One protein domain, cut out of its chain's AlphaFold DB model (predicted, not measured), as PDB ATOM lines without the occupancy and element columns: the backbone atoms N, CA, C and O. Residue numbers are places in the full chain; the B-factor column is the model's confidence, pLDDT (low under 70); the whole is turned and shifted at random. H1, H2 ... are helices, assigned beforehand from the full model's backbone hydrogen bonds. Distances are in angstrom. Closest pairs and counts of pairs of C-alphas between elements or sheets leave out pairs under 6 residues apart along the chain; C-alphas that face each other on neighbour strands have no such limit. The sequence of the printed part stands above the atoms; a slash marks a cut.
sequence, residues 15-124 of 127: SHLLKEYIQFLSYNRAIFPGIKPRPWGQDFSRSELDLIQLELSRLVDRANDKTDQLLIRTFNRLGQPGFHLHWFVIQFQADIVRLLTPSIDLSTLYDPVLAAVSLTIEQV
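Overview. This is residues 15 to 124 of the 127 residues of an uncharacterized protein of Spirosoma sp. KCTC 42546 (UniProt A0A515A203). A compact head of five short to medium helices, H1 to H5, has a long thin arm, residues 102 to 124, that sticks out from it and ends in H6. In the head, H1 crosses H2, the longest helix, H3 folds back from the end of H2 as a hairpin, H4 packs on H1, and H5 packs on residues 56 to 59 of H2; the long loop of residues 26 to 45 swings out past H1 on the side away from H3. The printed part has 110 residues with six named helices, in the order H1 to H6, and no named strand; its class is all helix. The whole is loose, with a radius of gyration of the C-alphas of 18.9 A, and spans 65 by 36 by 21 A, the arm making the length.

Along the chain. H2 is residues 46 to 60, 20.9 A from first to last C-alpha, beginning at C-alpha 46 (-26.991, -19.899, -42.078). H1 is residues 15 to 25, 15.4 A, from C-alpha 15 at (-41.788, -15.053, -37.735). H3, residues 69 to 75, measures 9.8 A; H4, residues 85 to 91, 10.0 A; H5, residues 93 to 100, 10.3 A. H6, residues 112 to 124, measures 19.6 A and ends at C-alpha 124 (-73.699, 7.409, -11.379).

Arrangement. The helix packing is mostly crossed. H2 touches H1 about perpendicular, at 75 degrees, with the C-alphas of Ile 52 and Leu 18 closest at 5.1 A. H2 and H3 form a helical hairpin, opposite ways at a shallow tilt of 18 degrees; H2 touches H3 with residues 57 to 60 alone, and the closest C-alphas, Val 60 and Ile 72, are 6.0 A apart. H2 touches H5 with residues 56 to 59 alone, about perpendicular at 75 degrees, with the C-alphas of Leu 59 and Leu 99 closest at 6.3 A. H1 touches H4 at 70.5 degrees, only just about perpendicular, with the C-alphas of Ile 22 and Val 89 closest at 6.8 A. H1 and H5 are close but not clearly touching, opposite ways at a shallow tilt of 14 degrees; their closest C-alphas, Ile 22 and Gln 93, are 7.2 A apart. H1 and H3 are apart, and H6 touches no helix. Every O i to N i+4 pair is within hydrogen-bond range in H1, H2, H3, H4 and H5; in H6, 7 of 9 are.

Size, cuts and confidence. The C-alphas farthest apart, Pro 81 and Val 124, are 66.9 A apart. Without the free residues 102 to 124 the body spans 37 by 29 by 20 A. The links H1 to H2 and H5 to H6 are long, and H4 to H5 is tight. The printed part has no cut. Mean pLDDT of the printed part is 81.1; residues 27 to 28 and 102 to 124 are under 70.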
ATOM      1  N   SER A  15     -41.389 -16.296 -38.402       88.62
ATOM      2  CA  SER A  15     -41.788 -15.053 -37.735       88.62
ATOM      3  C   SER A  15     -41.216 -14.916 -36.320       88.62
ATOM      4  O   SER A  15     -40.860 -13.813 -35.916       88.62
ATOM      5  N   HIS A  16     -41.115 -16.007 -35.551       90.31
ATOM      6  CA  HIS A  16     -40.462 -15.990 -34.239       90.31
ATOM      7  C   HIS A  16     -38.955 -15.746 -34.375       90.31
ATOM      8  O   HIS A  16     -38.423 -14.887 -33.678       90.31
ATOM      9  N   LEU A  17     -38.290 -16.421 -35.321       91.81
ATOM     10  CA  LEU A  17     -36.867 -16.204 -35.611       91.81
ATOM     11  C   LEU A  17     -36.581 -14.763 -36.038       91.81
ATOM     12  O   LEU A  17     -35.620 -14.167 -35.562       91.81
ATOM     13  N   LEU A  18     -37.428 -14.172 -36.883       93.00
ATOM     14  CA  LEU A  18     -37.285 -12.770 -37.270       93.00
ATOM     15  C   LEU A  18     -37.448 -11.828 -36.065       93.00
ATOM     16  O   LEU A  18     -36.657 -10.900 -35.907       93.00
ATOM     17  N   LYS A  19     -38.429 -12.074 -35.188       91.62
ATOM     18  CA  LYS A  19     -38.601 -11.292 -33.951       91.62
ATOM     19  C   LYS A  19     -37.394 -11.421 -33.021       91.62
ATOM     20  O   LYS A  19     -36.934 -10.415 -32.490       91.62
ATOM     21  N   GLU A  20     -36.867 -12.631 -32.854       91.25
ATOM     22  CA  GLU A  20     -35.660 -12.899 -32.067       91.25
ATOM     23  C   GLU A  20     -34.437 -12.196 -32.669       91.25
ATOM     24  O   GLU A  20     -33.665 -11.578 -31.941       91.25
ATOM     25  N   TYR A  21     -34.292 -12.208 -33.995       92.06
ATOM     26  CA  TYR A  21     -33.210 -11.531 -34.708       92.06
ATOM     27  C   TYR A  21     -33.271 -10.007 -34.547       92.06
ATOM     28  O   TYR A  21     -32.265  -9.373 -34.231       92.06
ATOM     29  N   ILE A  22     -34.459  -9.411 -34.679       91.31
ATOM     30  CA  ILE A  22     -34.681  -7.985 -34.395       91.31
ATOM     31  C   ILE A  22     -34.326  -7.669 -32.936       91.31
ATOM     32  O   ILE A  22     -33.647  -6.677 -32.667       91.31
ATOM     33  N   GLN A  23     -34.757  -8.517 -31.998       89.56
ATOM     34  CA  GLN A  23     -34.488  -8.364 -30.569       89.56
ATOM     35  C   GLN A  23     -32.989  -8.483 -30.250       89.56
ATOM     36  O   GLN A  23     -32.492  -7.737 -29.411       89.56
ATOM     37  N   PHE A  24     -32.272  -9.378 -30.936       88.62
ATOM     38  CA  PHE A  24     -30.823  -9.556 -30.833       88.62
ATOM     39  C   PHE A  24     -30.057  -8.323 -31.326       88.62
ATOM     40  O   PHE A  24     -29.148  -7.852 -30.648       88.62
ATOM     41  N   LEU A  25     -30.461  -7.750 -32.464       88.81
ATOM     42  CA  LEU A  25     -29.873  -6.510 -32.986       88.81
ATOM     43  C   LEU A  25     -30.229  -5.285 -32.122       88.81
ATOM     44  O   LEU A  25     -29.497  -4.297 -32.097       88.81
ATOM     45  N   SER A  26     -31.327  -5.363 -31.369       82.38
ATOM     46  CA  SER A  26     -31.844  -4.300 -30.505       82.38
ATOM     47  C   SER A  26     -31.400  -4.483 -29.056       82.38
ATOM     48  O   SER A  26     -32.218  -4.674 -28.154       82.38
ATOM     49  N   TYR A  27     -30.091  -4.385 -28.833       68.94
ATOM     50  CA  TYR A  27     -29.427  -4.702 -27.565       68.94
ATOM     51  C   TYR A  27     -30.067  -4.076 -26.302       68.94
ATOM     52  O   TYR A  27     -30.050  -4.685 -25.238       68.94
ATOM     53  N   ASN A  28     -30.687  -2.892 -26.413       68.12
ATOM     54  CA  ASN A  28     -31.207  -2.127 -25.269       68.12
ATOM     55  C   ASN A  28     -32.738  -1.966 -25.221       68.12
ATOM     56  O   ASN A  28     -33.235  -1.196 -24.398       68.12
ATOM     57  N   ARG A  29     -33.511  -2.611 -26.103       73.44
ATOM     58  CA  ARG A  29     -34.973  -2.415 -26.142       73.44
ATOM     59  C   ARG A  29     -35.707  -3.728 -26.315       73.44
ATOM     60  O   ARG A  29     -35.559  -4.368 -27.347       73.44
ATOM     61  N   ALA A  30     -36.546  -4.084 -25.345       77.75
ATOM     62  CA  ALA A  30     -37.542  -5.135 -25.517       77.75
ATOM     63  C   ALA A  30     -38.628  -4.634 -26.482       77.75
ATOM     64  O   ALA A  30     -39.430  -3.775 -26.122       77.75
ATOM     65  N   ILE A  31     -38.605  -5.119 -27.722       83.12
ATOM     66  CA  ILE A  31     -39.531  -4.695 -28.787       83.12
ATOM     67  C   ILE A  31     -40.749  -5.608 -28.826       83.12
ATOM     68  O   ILE A  31     -41.867  -5.144 -29.029       83.12
ATOM     69  N   PHE A  32     -40.531  -6.907 -28.621       83.25
ATOM     70  CA  PHE A  32     -41.588  -7.904 -28.665       83.25
ATOM     71  C   PHE A  32     -41.776  -8.530 -27.280       83.25
ATOM     72  O   PHE A  32     -40.849  -9.166 -26.770       83.25
ATOM     73  N   PRO A  33     -42.960  -8.396 -26.657       80.06
ATOM     74  CA  PRO A  33     -43.226  -9.044 -25.380       80.06
ATOM     75  C   PRO A  33     -43.141 -10.566 -25.540       80.06
ATOM     76  O   PRO A  33     -43.659 -11.136 -26.499       80.06
ATOM     77  N   GLY A  34     -42.457 -11.227 -24.606       80.50
ATOM     78  CA  GLY A  34     -42.288 -12.684 -24.605       80.50
ATOM     79  C   GLY A  34     -41.170 -13.222 -25.505       80.50
ATOM     80  O   GLY A  34     -40.819 -14.392 -25.372       80.50
ATOM     81  N   ILE A  35     -40.555 -12.393 -26.357       83.19
ATOM     82  CA  ILE A  35     -39.375 -12.787 -27.135       83.19
ATOM     83  C   ILE A  35     -38.130 -12.507 -26.301       83.19
ATOM     84  O   ILE A  35     -37.825 -11.362 -25.968       83.19
ATOM     85  N   LYS A  36     -37.407 -13.568 -25.943       79.69
ATOM     86  CA  LYS A  36     -36.142 -13.434 -25.219       79.69
ATOM     87  C   LYS A  36     -35.016 -13.124 -26.206       79.69
ATOM     88  O   LYS A  36     -34.972 -13.750 -27.264       79.69
ATOM     89  N   PRO A  37     -34.104 -12.194 -25.879       74.12
ATOM     90  CA  PRO A  37     -32.907 -12.001 -26.681       74.12
ATOM     91  C   PRO A  37     -32.077 -13.285 -26.672       74.12
ATOM     92  O   PRO A  37     -31.974 -13.965 -25.644       74.12
ATOM     93  N   ARG A  38     -31.476 -13.602 -27.819       82.75
ATOM     94  CA  ARG A  38     -30.551 -14.726 -27.924       82.75
ATOM     95  C   ARG A  38     -29.346 -14.496 -26.993       82.75
ATOM     96  O   ARG A  38     -28.871 -13.359 -26.901       82.75
ATOM     97  N   PRO A  39     -28.852 -15.527 -26.284       79.56
ATOM     98  CA  PRO A  39     -27.664 -15.397 -25.451       79.56
ATOM     99  C   PRO A  39     -26.438 -14.946 -26.250       79.56
ATOM    100  O   PRO A  39     -26.264 -15.306 -27.414       79.56
ATOM    101  N   TRP A  40     -25.552 -14.200 -25.596       72.44
ATOM    102  CA  TRP A  40     -24.265 -13.809 -26.170       72.44
ATOM    103  C   TRP A  40     -23.455 -15.031 -26.624       72.44
ATOM    104  O   TRP A  40     -23.392 -16.037 -25.916       72.44
ATOM    105  N   GLY A  41     -22.815 -14.932 -27.791       76.94
ATOM    106  CA  GLY A  41     -21.996 -16.008 -28.362       76.94
ATOM    107  C   GLY A  41     -22.788 -17.134 -29.036       76.94
ATOM    108  O   GLY A  41     -22.185 -18.096 -29.506       76.94
ATOM    109  N   GLN A  42     -24.118 -17.030 -29.104       84.06
ATOM    110  CA  GLN A  42     -24.939 -17.877 -29.964       84.06
ATOM    111  C   GLN A  42     -25.327 -17.100 -31.217       84.06
ATOM    112  O   GLN A  42     -26.321 -16.381 -31.238       84.06
ATOM    113  N   ASP A  43     -24.532 -17.250 -32.271       87.19
ATOM    114  CA  ASP A  43     -24.839 -16.637 -33.557       87.19
ATOM    115  C   ASP A  43     -25.991 -17.361 -34.263       87.19
ATOM    116  O   ASP A  43     -26.308 -18.524 -33.992       87.19
ATOM    117  N   PHE A  44     -26.633 -16.659 -35.192       89.56
ATOM    118  CA  PHE A  44     -27.626 -17.256 -36.076       89.56
ATOM    119  C   PHE A  44     -26.922 -18.128 -37.118       89.56
ATOM    120  O   PHE A  44     -26.013 -17.683 -37.823       89.56
ATOM    121  N   SER A  45     -27.361 -19.377 -37.230       91.12
ATOM    122  CA  SER A  45     -26.908 -20.296 -38.270       91.12
ATOM    123  C   SER A  45     -27.333 -19.810 -39.655       91.12
ATOM    124  O   SER A  45     -28.305 -19.067 -39.811       91.12
ATOM    125  N   ARG A  46     -26.649 -20.284 -40.702       90.19
ATOM    126  CA  ARG A  46     -26.991 -19.899 -42.078       90.19
ATOM    127  C   ARG A  46     -28.444 -20.232 -42.437       90.19
ATOM    128  O   ARG A  46     -29.127 -19.391 -43.005       90.19
ATOM    129  N   SER A  47     -28.918 -21.410 -42.040       90.31
ATOM    130  CA  SER A  47     -30.305 -21.833 -42.240       90.31
ATOM    131  C   SER A  47     -31.317 -20.932 -41.529       90.31
ATOM    132  O   SER A  47     -32.371 -20.648 -42.086       90.31
ATOM    133  N   GLU A  48     -31.012 -20.455 -40.317       92.31
ATOM    134  CA  GLU A  48     -31.883 -19.501 -39.617       92.31
ATOM    135  C   GLU A  48     -31.914 -18.153 -40.341       92.31
ATOM    136  O   GLU A  48     -32.985 -17.578 -40.509       92.31
ATOM    137  N   LEU A  49     -30.763 -17.672 -40.826       92.38
ATOM    138  CA  LEU A  49     -30.685 -16.438 -41.610       92.38
ATOM    139  C   LEU A  49     -31.480 -16.535 -42.919       92.38
ATOM    140  O   LEU A  49     -32.158 -15.576 -43.286       92.38
ATOM    141  N   ASP A  50     -31.450 -17.685 -43.594       91.25
ATOM    142  CA  ASP A  50     -32.240 -17.912 -44.806       91.25
ATOM    143  C   ASP A  50     -33.756 -17.906 -44.491       91.25
ATOM    144  O   ASP A  50     -34.543 -17.322 -45.238       91.25
ATOM    145  N   LEU A  51     -34.182 -18.469 -43.348       93.19
ATOM    146  CA  LEU A  51     -35.577 -18.391 -42.881       93.19
ATOM    147  C   LEU A  51     -35.998 -16.962 -42.511       93.19
ATOM    148  O   LEU A  51     -37.119 -16.554 -42.817       93.19
ATOM    149  N   ILE A  52     -35.106 -16.194 -41.882       93.75
ATOM    150  CA  ILE A  52     -35.325 -14.779 -41.556       93.75
ATOM    151  C   ILE A  52     -35.507 -13.966 -42.841       93.75
ATOM    152  O   ILE A  52     -36.440 -13.170 -42.943       93.75
ATOM    153  N   GLN A  53     -34.652 -14.182 -43.845       93.56
ATOM    154  CA  GLN A  53     -34.760 -13.505 -45.136       93.56
ATOM    155  C   GLN A  53     -36.054 -13.881 -45.872       93.56
ATOM    156  O   GLN A  53     -36.709 -13.005 -46.439       93.56
ATOM    157  N   LEU A  54     -36.454 -15.155 -45.827       92.50
ATOM    158  CA  LEU A  54     -37.724 -15.617 -46.389       92.50
ATOM    159  C   LEU A  54     -38.922 -14.927 -45.727       92.50
ATOM    160  O   LEU A  54     -39.842 -14.486 -46.414       92.50
ATOM    161  N   GLU A  55     -38.920 -14.815 -44.401       94.44
ATOM    162  CA  GLU A  55     -40.001 -14.148 -43.677       94.44
ATOM    163  C   GLU A  55     -40.054 -12.644 -43.970       94.44
ATOM    164  O   GLU A  55     -41.139 -12.091 -44.150       94.44
ATOM    165  N   LEU A  56     -38.898 -11.985 -44.088       94.56
ATOM    166  CA  LEU A  56     -38.836 -10.590 -44.525       94.56
ATOM    167  C   LEU A  56     -39.409 -10.405 -45.928       94.56
ATOM    168  O   LEU A  56     -40.160  -9.457 -46.131       94.56
ATOM    169  N   SER A  57     -39.134 -11.320 -46.864       94.06
ATOM    170  CA  SER A  57     -39.742 -11.280 -48.201       94.06
ATOM    171  C   SER A  57     -41.266 -11.275 -48.105       94.06
ATOM    172  O   SER A  57     -41.909 -10.393 -48.657       94.06
ATOM    173  N   ARG A  58     -41.849 -12.174 -47.302       93.12
ATOM    174  CA  ARG A  58     -43.309 -12.237 -47.102       93.12
ATOM    175  C   ARG A  58     -43.896 -10.991 -46.441       93.12
ATOM    176  O   ARG A  58     -45.086 -10.716 -46.588       93.12
ATOM    177  N   LEU A  59     -43.122 -10.285 -45.618       92.75
ATOM    178  CA  LEU A  59     -43.548  -9.009 -45.036       92.75
ATOM    179  C   LEU A  59     -43.515  -7.895 -46.075       92.75
ATOM    180  O   LEU A  59     -44.466  -7.126 -46.158       92.75
ATOM    181  N   VAL A  60     -42.449  -7.842 -46.871       92.81
ATOM    182  CA  VAL A  60     -42.271  -6.872 -47.955       92.81
ATOM    183  C   VAL A  60     -43.353  -7.059 -49.022       92.81
ATOM    184  O   VAL A  60     -43.934  -6.073 -49.452       92.81
ATOM    185  N   ASP A  61     -43.716  -8.300 -49.356       92.06
ATOM    186  CA  ASP A  61     -44.804  -8.616 -50.296       92.06
ATOM    187  C   ASP A  61     -46.184  -8.125 -49.816       92.06
ATOM    188  O   ASP A  61     -47.109  -7.964 -50.610       92.06
ATOM    189  N   ARG A  62     -46.344  -7.899 -48.505       89.69
ATOM    190  CA  ARG A  62     -47.563  -7.350 -47.885       89.69
ATOM    191  C   ARG A  62     -47.468  -5.850 -47.602       89.69
ATOM    192  O   ARG A  62     -48.437  -5.269 -47.109       89.69
ATOM    193  N   ALA A  63     -46.311  -5.240 -47.843       91.12
ATOM    194  CA  ALA A  63     -46.091  -3.827 -47.601       91.12
ATOM    195  C   ALA A  63     -46.902  -2.981 -48.594       91.12
ATOM    196  O   ALA A  63     -47.247  -3.419 -49.690       91.12
ATOM    197  N   ASN A  64     -47.239  -1.753 -48.206       88.94
ATOM    198  CA  ASN A  64     -48.014  -0.872 -49.069       88.94
ATOM    199  C   ASN A  64     -47.078  -0.123 -50.026       88.94
ATOM    200  O   ASN A  64     -46.306   0.733 -49.600       88.94
ATOM    201  N   ASP A  65     -47.209  -0.370 -51.330       88.75
ATOM    202  CA  ASP A  65     -46.383   0.238 -52.386       88.75
ATOM    203  C   ASP A  65     -46.398   1.775 -52.427       88.75
ATOM    204  O   ASP A  65     -45.569   2.389 -53.101       88.75
ATOM    205  N   LYS A  66     -47.334   2.444 -51.747       87.31
ATOM    206  CA  LYS A  66     -47.358   3.911 -51.651       87.31
ATOM    207  C   LYS A  66     -46.561   4.426 -50.459       87.31
ATOM    208  O   LYS A  66     -45.876   5.434 -50.600       87.31
ATOM    209  N   THR A  67     -46.646   3.764 -49.307       89.25
ATOM    210  CA  THR A  67     -46.015   4.237 -48.062       89.25
ATOM    211  C   THR A  67     -44.655   3.595 -47.804       89.25
ATOM    212  O   THR A  67     -43.788   4.227 -47.210       89.25
ATOM    213  N   ASP A  68     -44.429   2.383 -48.314       93.38
ATOM    214  CA  ASP A  68     -43.313   1.520 -47.911       93.38
ATOM    215  C   ASP A  68     -42.252   1.383 -49.023       93.38
ATOM    216  O   ASP A  68     -41.413   0.482 -49.010       93.38
ATOM    217  N   GLN A  69     -42.246   2.305 -49.994       94.44
ATOM    218  CA  GLN A  69     -41.379   2.238 -51.180       94.44
ATOM    219  C   GLN A  69     -39.895   2.119 -50.849       94.44
ATOM    220  O   GLN A  69     -39.166   1.405 -51.537       94.44
ATOM    221  N   LEU A  70     -39.424   2.833 -49.823       94.00
ATOM    222  CA  LEU A  70     -38.015   2.803 -49.447       94.00
ATOM    223  C   LEU A  70     -37.620   1.440 -48.861       94.00
ATOM    224  O   LEU A  70     -36.556   0.924 -49.207       94.00
ATOM    225  N   LEU A  71     -38.493   0.845 -48.042       94.50
ATOM    226  CA  LEU A  71     -38.323  -0.504 -47.506       94.50
ATOM    227  C   LEU A  71     -38.253  -1.518 -48.652       94.50
ATOM    228  O   LEU A  71     -37.277  -2.260 -48.743       94.50
ATOM    229  N   ILE A  72     -39.215  -1.478 -49.579       95.38
ATOM    230  CA  ILE A  72     -39.289  -2.407 -50.718       95.38
ATOM    231  C   ILE A  72     -38.054  -2.269 -51.619       95.38
ATOM    232  O   ILE A  72     -37.368  -3.249 -51.915       95.38
ATOM    233  N   ARG A  73     -37.711  -1.039 -52.026       94.00
ATOM    234  CA  ARG A  73     -36.548  -0.780 -52.893       94.00
ATOM    235  C   ARG A  73     -35.243  -1.230 -52.254       94.00
ATOM    236  O   ARG A  73     -34.371  -1.724 -52.963       94.00
ATOM    237  N   THR A  74     -35.091  -1.046 -50.945       93.75
ATOM    238  CA  THR A  74     -33.861  -1.445 -50.251       93.75
ATOM    239  C   THR A  74     -33.804  -2.954 -50.041       93.75
ATOM    240  O   THR A  74     -32.738  -3.541 -50.218       93.75
ATOM    241  N   PHE A  75     -34.941  -3.602 -49.764       94.25
ATOM    242  CA  PHE A  75     -35.026  -5.060 -49.666       94.25
ATOM    243  C   PHE A  75     -34.593  -5.740 -50.969       94.25
ATOM    244  O   PHE A  75     -33.777  -6.655 -50.945       94.25
ATOM    245  N   ASN A  76     -35.027  -5.217 -52.119       93.19
ATOM    246  CA  ASN A  76     -34.662  -5.747 -53.441       93.19
ATOM    247  C   ASN A  76     -33.164  -5.642 -53.776       93.19
ATOM    248  O   ASN A  76     -32.703  -6.223 -54.757       93.19
ATOM    249  N   ARG A  77     -32.392  -4.893 -52.981       91.69
ATOM    250  CA  ARG A  77     -30.934  -4.783 -53.111       91.69
ATOM    251  C   ARG A  77     -30.182  -5.707 -52.156       91.69
ATOM    252  O   ARG A  77     -28.957  -5.757 -52.226       91.69
ATOM    253  N   LEU A  78     -30.873  -6.435 -51.274       89.06
ATOM    254  CA  LEU A  78     -30.230  -7.385 -50.368       89.06
ATOM    255  C   LEU A  78     -29.409  -8.420 -51.139       89.06
ATOM    256  O   LEU A  78     -29.833  -8.950 -52.161       89.06
ATOM    257  N   GLY A  79     -28.212  -8.700 -50.627       79.00
ATOM    258  CA  GLY A  79     -27.251  -9.593 -51.276       79.00
ATOM    259  C   GLY A  79     -26.324  -8.893 -52.274       79.00
ATOM    260  O   GLY A  79     -25.335  -9.493 -52.692       79.00
ATOM    261  N   GLN A  80     -26.569  -7.621 -52.605       85.06
ATOM    262  CA  GLN A  80     -25.580  -6.786 -53.289       85.06
ATOM    263  C   GLN A  80     -24.460  -6.365 -52.318       85.06
ATOM    264  O   GLN A  80     -24.696  -6.259 -51.109       85.06
ATOM    265  N   PRO A  81     -23.245  -6.070 -52.817       78.00
ATOM    266  CA  PRO A  81     -22.175  -5.517 -51.988       78.00
ATOM    267  C   PRO A  81     -22.641  -4.271 -51.219       78.00
ATOM    268  O   PRO A  81     -23.206  -3.349 -51.806       78.00
ATOM    269  N   GLY A  82     -22.422  -4.255 -49.902       71.56
ATOM    270  CA  GLY A  82     -22.855  -3.171 -49.013       71.56
ATOM    271  C   GLY A  82     -24.302  -3.272 -48.508       71.56
ATOM    272  O   GLY A  82     -24.674  -2.509 -47.620       71.56
ATOM    273  N   PHE A  83     -25.105  -4.225 -48.996       79.19
ATOM    274  CA  PHE A  83     -26.498  -4.436 -48.580       79.19
ATOM    275  C   PHE A  83     -26.647  -5.765 -47.838       79.19
ATOM    276  O   PHE A  83     -27.040  -6.792 -48.398       79.19
ATOM    277  N   HIS A  84     -26.309  -5.736 -46.548       88.56
ATOM    278  CA  HIS A  84     -26.376  -6.901 -45.667       88.56
ATOM    279  C   HIS A  84     -27.669  -6.930 -44.847       88.56
ATOM    280  O   HIS A  84     -28.209  -5.893 -44.463       88.56
ATOM    281  N   LEU A  85     -28.120  -8.143 -44.520       91.38
ATOM    282  CA  LEU A  85     -29.361  -8.395 -43.786       91.38
ATOM    283  C   LEU A  85     -29.447  -7.631 -42.453       91.38
ATOM    284  O   LEU A  85     -30.478  -7.037 -42.161       91.38
ATOM    285  N   HIS A  86     -28.377  -7.615 -41.648       90.88
ATOM    286  CA  HIS A  86     -28.383  -6.913 -40.358       90.88
ATOM    287  C   HIS A  86     -28.557  -5.396 -40.518       90.88
ATOM    288  O   HIS A  86     -29.337  -4.803 -39.780       90.88
ATOM    289  N   TRP A  87     -27.908  -4.776 -41.513       91.31
ATOM    290  CA  TRP A  87     -28.070  -3.345 -41.788       91.31
ATOM    291  C   TRP A  87     -29.491  -3.007 -42.219       91.31
ATOM    292  O   TRP A  87     -30.063  -2.041 -41.724       91.31
ATOM    293  N   PHE A  88     -30.079  -3.834 -43.086       94.12
ATOM    294  CA  PHE A  88     -31.469  -3.671 -43.497       94.12
ATOM    295  C   PHE A  88     -32.425  -3.746 -42.300       94.12
ATOM    296  O   PHE A  88     -33.263  -2.864 -42.128       94.12
ATOM    297  N   VAL A  89     -32.273  -4.762 -41.444       93.56
ATOM    298  CA  VAL A  89     -33.146  -4.940 -40.274       93.56
ATOM    299  C   VAL A  89     -32.991  -3.795 -39.272       93.56
ATOM    300  O   VAL A  89     -33.999  -3.326 -38.755       93.56
ATOM    301  N   ILE A  90     -31.770  -3.305 -39.036       91.44
ATOM    302  CA  ILE A  90     -31.528  -2.133 -38.178       91.44
ATOM    303  C   ILE A  90     -32.191  -0.881 -38.768       91.44
ATOM    304  O   ILE A  90     -32.867  -0.145 -38.054       91.44
ATOM    305  N   GLN A  91     -32.022  -0.640 -40.071       93.19
ATOM    306  CA  GLN A  91     -32.531   0.560 -40.734       93.19
ATOM    307  C   GLN A  91     -34.065   0.617 -40.761       93.19
ATOM    308  O   GLN A  91     -34.639   1.670 -40.494       93.19
ATOM    309  N   PHE A  92     -34.724  -0.498 -41.078       94.38
ATOM    310  CA  PHE A  92     -36.181  -0.572 -41.252       94.38
ATOM    311  C   PHE A  92     -36.895  -1.220 -40.067       94.38
ATOM    312  O   PHE A  92     -38.017  -1.705 -40.198       94.38
ATOM    313  N   GLN A  93     -36.261  -1.239 -38.895       92.44
ATOM    314  CA  GLN A  93     -36.768  -1.938 -37.719       92.44
ATOM    315  C   GLN A  93     -38.214  -1.553 -37.379       92.44
ATOM    316  O   GLN A  93     -39.045  -2.429 -37.157       92.44
ATOM    317  N   ALA A  94     -38.529  -0.255 -37.351       90.25
ATOM    318  CA  ALA A  94     -39.867   0.229 -37.014       90.25
ATOM    319  C   ALA A  94     -40.927  -0.236 -38.027       90.25
ATOM    320  O   ALA A  94     -42.001  -0.688 -37.629       90.25
ATOM    321  N   ASP A  95     -40.607  -0.194 -39.320       92.75
ATOM    322  CA  ASP A  95     -41.503  -0.649 -40.384       92.75
ATOM    323  C   ASP A  95     -41.709  -2.163 -40.339       92.75
ATOM    324  O   ASP A  95     -42.838  -2.639 -40.429       92.75
ATOM    325  N   ILE A  96     -40.640  -2.930 -40.117       93.25
ATOM    326  CA  ILE A  96     -40.716  -4.387 -39.967       93.25
ATOM    327  C   ILE A  96     -41.580  -4.752 -38.754       93.25
ATOM    328  O   ILE A  96     -42.439  -5.626 -38.855       93.25
ATOM    329  N   VAL A  97     -41.407  -4.070 -37.617       91.31
ATOM    330  CA  VAL A  97     -42.232  -4.278 -36.414       91.31
ATOM    331  C   VAL A  97     -43.698  -3.941 -36.687       91.31
ATOM    332  O   VAL A  97     -44.579  -4.705 -36.286       91.31
ATOM    333  N   ARG A  98     -43.969  -2.841 -37.404       90.62
ATOM    334  CA  ARG A  98     -45.321  -2.447 -37.823       90.62
ATOM    335  C   ARG A  98     -45.963  -3.504 -38.720       90.62
ATOM    336  O   ARG A  98     -47.120  -3.831 -38.511       90.62
ATOM    337  N   LEU A  99     -45.229  -4.055 -39.685       89.94
ATOM    338  CA  LEU A  99     -45.727  -5.098 -40.591       89.94
ATOM    339  C   LEU A  99     -45.888  -6.465 -39.895       89.94
ATOM    340  O   LEU A  99     -46.729  -7.271 -40.293       89.94
ATOM    341  N   LEU A 100     -45.094  -6.739 -38.855       88.31
ATOM    342  CA  LEU A 100     -45.182  -7.953 -38.032       88.31
ATOM    343  C   LEU A 100     -46.318  -7.921 -37.013       88.31
ATOM    344  O   LEU A 100     -46.757  -8.980 -36.556       88.31
ATOM    345  N   THR A 101     -46.738  -6.729 -36.604       82.50
ATOM    346  CA  THR A 101     -47.810  -6.547 -35.632       82.50
ATOM    347  C   THR A 101     -49.097  -6.376 -36.422       82.50
ATOM    348  O   THR A 101     -49.235  -5.367 -37.113       82.50
ATOM    349  N   PRO A 102     -50.040  -7.334 -36.373       67.38
ATOM    350  CA  PRO A 102     -51.337  -7.109 -36.980       67.38
ATOM    351  C   PRO A 102     -51.899  -5.828 -36.373       67.38
ATOM    352  O   PRO A 102     -51.938  -5.696 -35.147       67.38
ATOM    353  N   SER A 103     -52.281  -4.869 -37.217       57.50
ATOM    354  CA  SER A 103     -53.030  -3.717 -36.740       57.50
ATOM    355  C   SER A 103     -54.251  -4.266 -36.021       57.50
ATOM    356  O   SER A 103     -55.068  -4.954 -36.637       57.50
ATOM    357  N   ILE A 104     -54.360  -4.001 -34.723       52.34
ATOM    358  CA  ILE A 104     -55.646  -4.106 -34.056       52.34
ATOM    359  C   ILE A 104     -56.521  -3.096 -34.787       52.34
ATOM    360  O   ILE A 104     -56.326  -1.888 -34.661       52.34
ATOM    361  N   ASP A 105     -57.415  -3.595 -35.630       52.47
ATOM    362  CA  ASP A 105     -58.412  -2.756 -36.254       52.47
ATOM    363  C   ASP A 105     -59.357  -2.314 -35.138       52.47
ATOM    364  O   ASP A 105     -60.196  -3.084 -34.673       52.47
ATOM    365  N   LEU A 106     -59.184  -1.088 -34.647       50.12
ATOM    366  CA  LEU A 106     -60.024  -0.532 -33.588       50.12
ATOM    367  C   LEU A 106     -61.503  -0.476 -34.005       50.12
ATOM    368  O   LEU A 106     -62.363  -0.420 -33.131       50.12
ATOM    369  N   SER A 107     -61.818  -0.563 -35.305       54.22
ATOM    370  CA  SER A 107     -63.201  -0.703 -35.769       54.22
ATOM    371  C   SER A 107     -63.815  -2.071 -35.431       54.22
ATOM    372  O   SER A 107     -65.031  -2.174 -35.316       54.22
ATOM    373  N   THR A 108     -62.995  -3.097 -35.176       53.00
ATOM    374  CA  THR A 108     -63.448  -4.421 -34.700       53.00
ATOM    375  C   THR A 108     -63.623  -4.495 -33.179       53.00
ATOM    376  O   THR A 108     -64.276  -5.408 -32.684       53.00
ATOM    377  N   LEU A 109     -63.070  -3.527 -32.437       48.06
ATOM    378  CA  LEU A 109     -63.234  -3.369 -30.982       48.06
ATOM    379  C   LEU A 109     -64.356  -2.393 -30.605       48.06
ATOM    380  O   LEU A 109     -64.677  -2.259 -29.425       48.06
ATOM    381  N   TYR A 110     -64.954  -1.720 -31.588       49.09
ATOM    382  CA  TYR A 110     -66.123  -0.869 -31.395       49.09
ATOM    383  C   TYR A 110     -67.378  -1.746 -31.249       49.09
ATOM    384  O   TYR A 110     -68.220  -1.821 -32.140       49.09
ATOM    385  N   ASP A 111     -67.491  -2.446 -30.120       57.91
ATOM    386  CA  ASP A 111     -68.764  -3.022 -29.697       57.91
ATOM    387  C   ASP A 111     -69.625  -1.880 -29.120       57.91
ATOM    388  O   ASP A 111     -69.256  -1.303 -28.087       57.91
ATOM    389  N   PRO A 112     -70.756  -1.504 -29.750       58.91
ATOM    390  CA  PRO A 112     -71.631  -0.451 -29.235       58.91
ATOM    391  C   PRO A 112     -72.149  -0.742 -27.815       58.91
ATOM    392  O   PRO A 112     -72.574   0.185 -27.125       58.91
ATOM    393  N   VAL A 113     -72.071  -1.992 -27.343       57.12
ATOM    394  CA  VAL A 113     -72.445  -2.375 -25.977       57.12
ATOM    395  C   VAL A 113     -71.451  -1.843 -24.935       57.12
ATOM    396  O   VAL A 113     -71.876  -1.363 -23.888       57.12
ATOM    397  N   LEU A 114     -70.139  -1.843 -25.211       53.38
ATOM    398  CA  LEU A 114     -69.127  -1.357 -24.256       53.38
ATOM    399  C   LEU A 114     -69.123   0.174 -24.134       53.38
ATOM    400  O   LEU A 114     -68.934   0.703 -23.040       53.38
ATOM    401  N   ALA A 115     -69.419   0.888 -25.225       56.00
ATOM    402  CA  ALA A 115     -69.577   2.344 -25.201       56.00
ATOM    403  C   ALA A 115     -70.778   2.790 -24.341       56.00
ATOM    404  O   ALA A 115     -70.706   3.807 -23.651       56.00
ATOM    405  N   ALA A 116     -71.863   2.006 -24.322       53.72
ATOM    406  CA  ALA A 116     -73.033   2.274 -23.482       53.72
ATOM    407  C   ALA A 116     -72.759   2.051 -21.979       53.72
ATOM    408  O   ALA A 116     -73.331   2.750 -21.140       53.72
ATOM    409  N   VAL A 117     -71.857   1.122 -21.633       56.16
ATOM    410  CA  VAL A 117     -71.446   0.866 -20.240       56.16
ATOM    411  C   VAL A 117     -70.562   1.999 -19.698       56.16
ATOM    412  O   VAL A 117     -70.731   2.406 -18.552       56.16
ATOM    413  N   SER A 118     -69.679   2.588 -20.513       49.59
ATOM    414  CA  SER A 118     -68.894   3.761 -20.087       49.59
ATOM    415  C   SER A 118     -69.755   5.007 -19.844       49.59
ATOM    416  O   SER A 118     -69.520   5.721 -18.874       49.59
ATOM    417  N   LEU A 119     -70.792   5.235 -20.658       53.97
ATOM    418  CA  LEU A 119     -71.716   6.368 -20.485       53.97
ATOM    419  C   LEU A 119     -72.632   6.235 -19.258       53.97
ATOM    420  O   LEU A 119     -73.096   7.242 -18.732       53.97
ATOM    421  N   THR A 120     -72.894   5.012 -18.790       54.38
ATOM    422  CA  THR A 120     -73.702   4.791 -17.580       54.38
ATOM    423  C   THR A 120     -72.887   4.934 -16.298       54.38
ATOM    424  O   THR A 120     -73.443   5.364 -15.294       54.38
ATOM    425  N   ILE A 121     -71.580   4.655 -16.317       52.12
ATOM    426  CA  ILE A 121     -70.718   4.822 -15.134       52.12
ATOM    427  C   ILE A 121     -70.478   6.310 -14.822       52.12
ATOM    428  O   ILE A 121     -70.580   6.702 -13.663       52.12
ATOM    429  N   GLU A 122     -70.280   7.165 -15.833       52.44
ATOM    430  CA  GLU A 122     -70.102   8.615 -15.613       52.44
ATOM    431  C   GLU A 122     -71.366   9.324 -15.088       52.44
ATOM    432  O   GLU A 122     -71.268  10.389 -14.481       52.44
ATOM    433  N   GLN A 123     -72.558   8.742 -15.265       50.75
ATOM    434  CA  GLN A 123     -73.808   9.313 -14.746       50.75
ATOM    435  C   GLN A 123     -74.141   8.888 -13.310       50.75
ATOM    436  O   GLN A 123     -75.006   9.503 -12.689       50.75
ATOM    437  N   VAL A 124     -73.467   7.872 -12.761       52.94
ATOM    438  CA  VAL A 124     -73.699   7.409 -11.379       52.94
ATOM    439  C   VAL A 124     -72.811   8.148 -10.369       52.94
ATOM    440  O   VAL A 124     -73.164   8.218  -9.198       52.94
TER     441      VAL A 124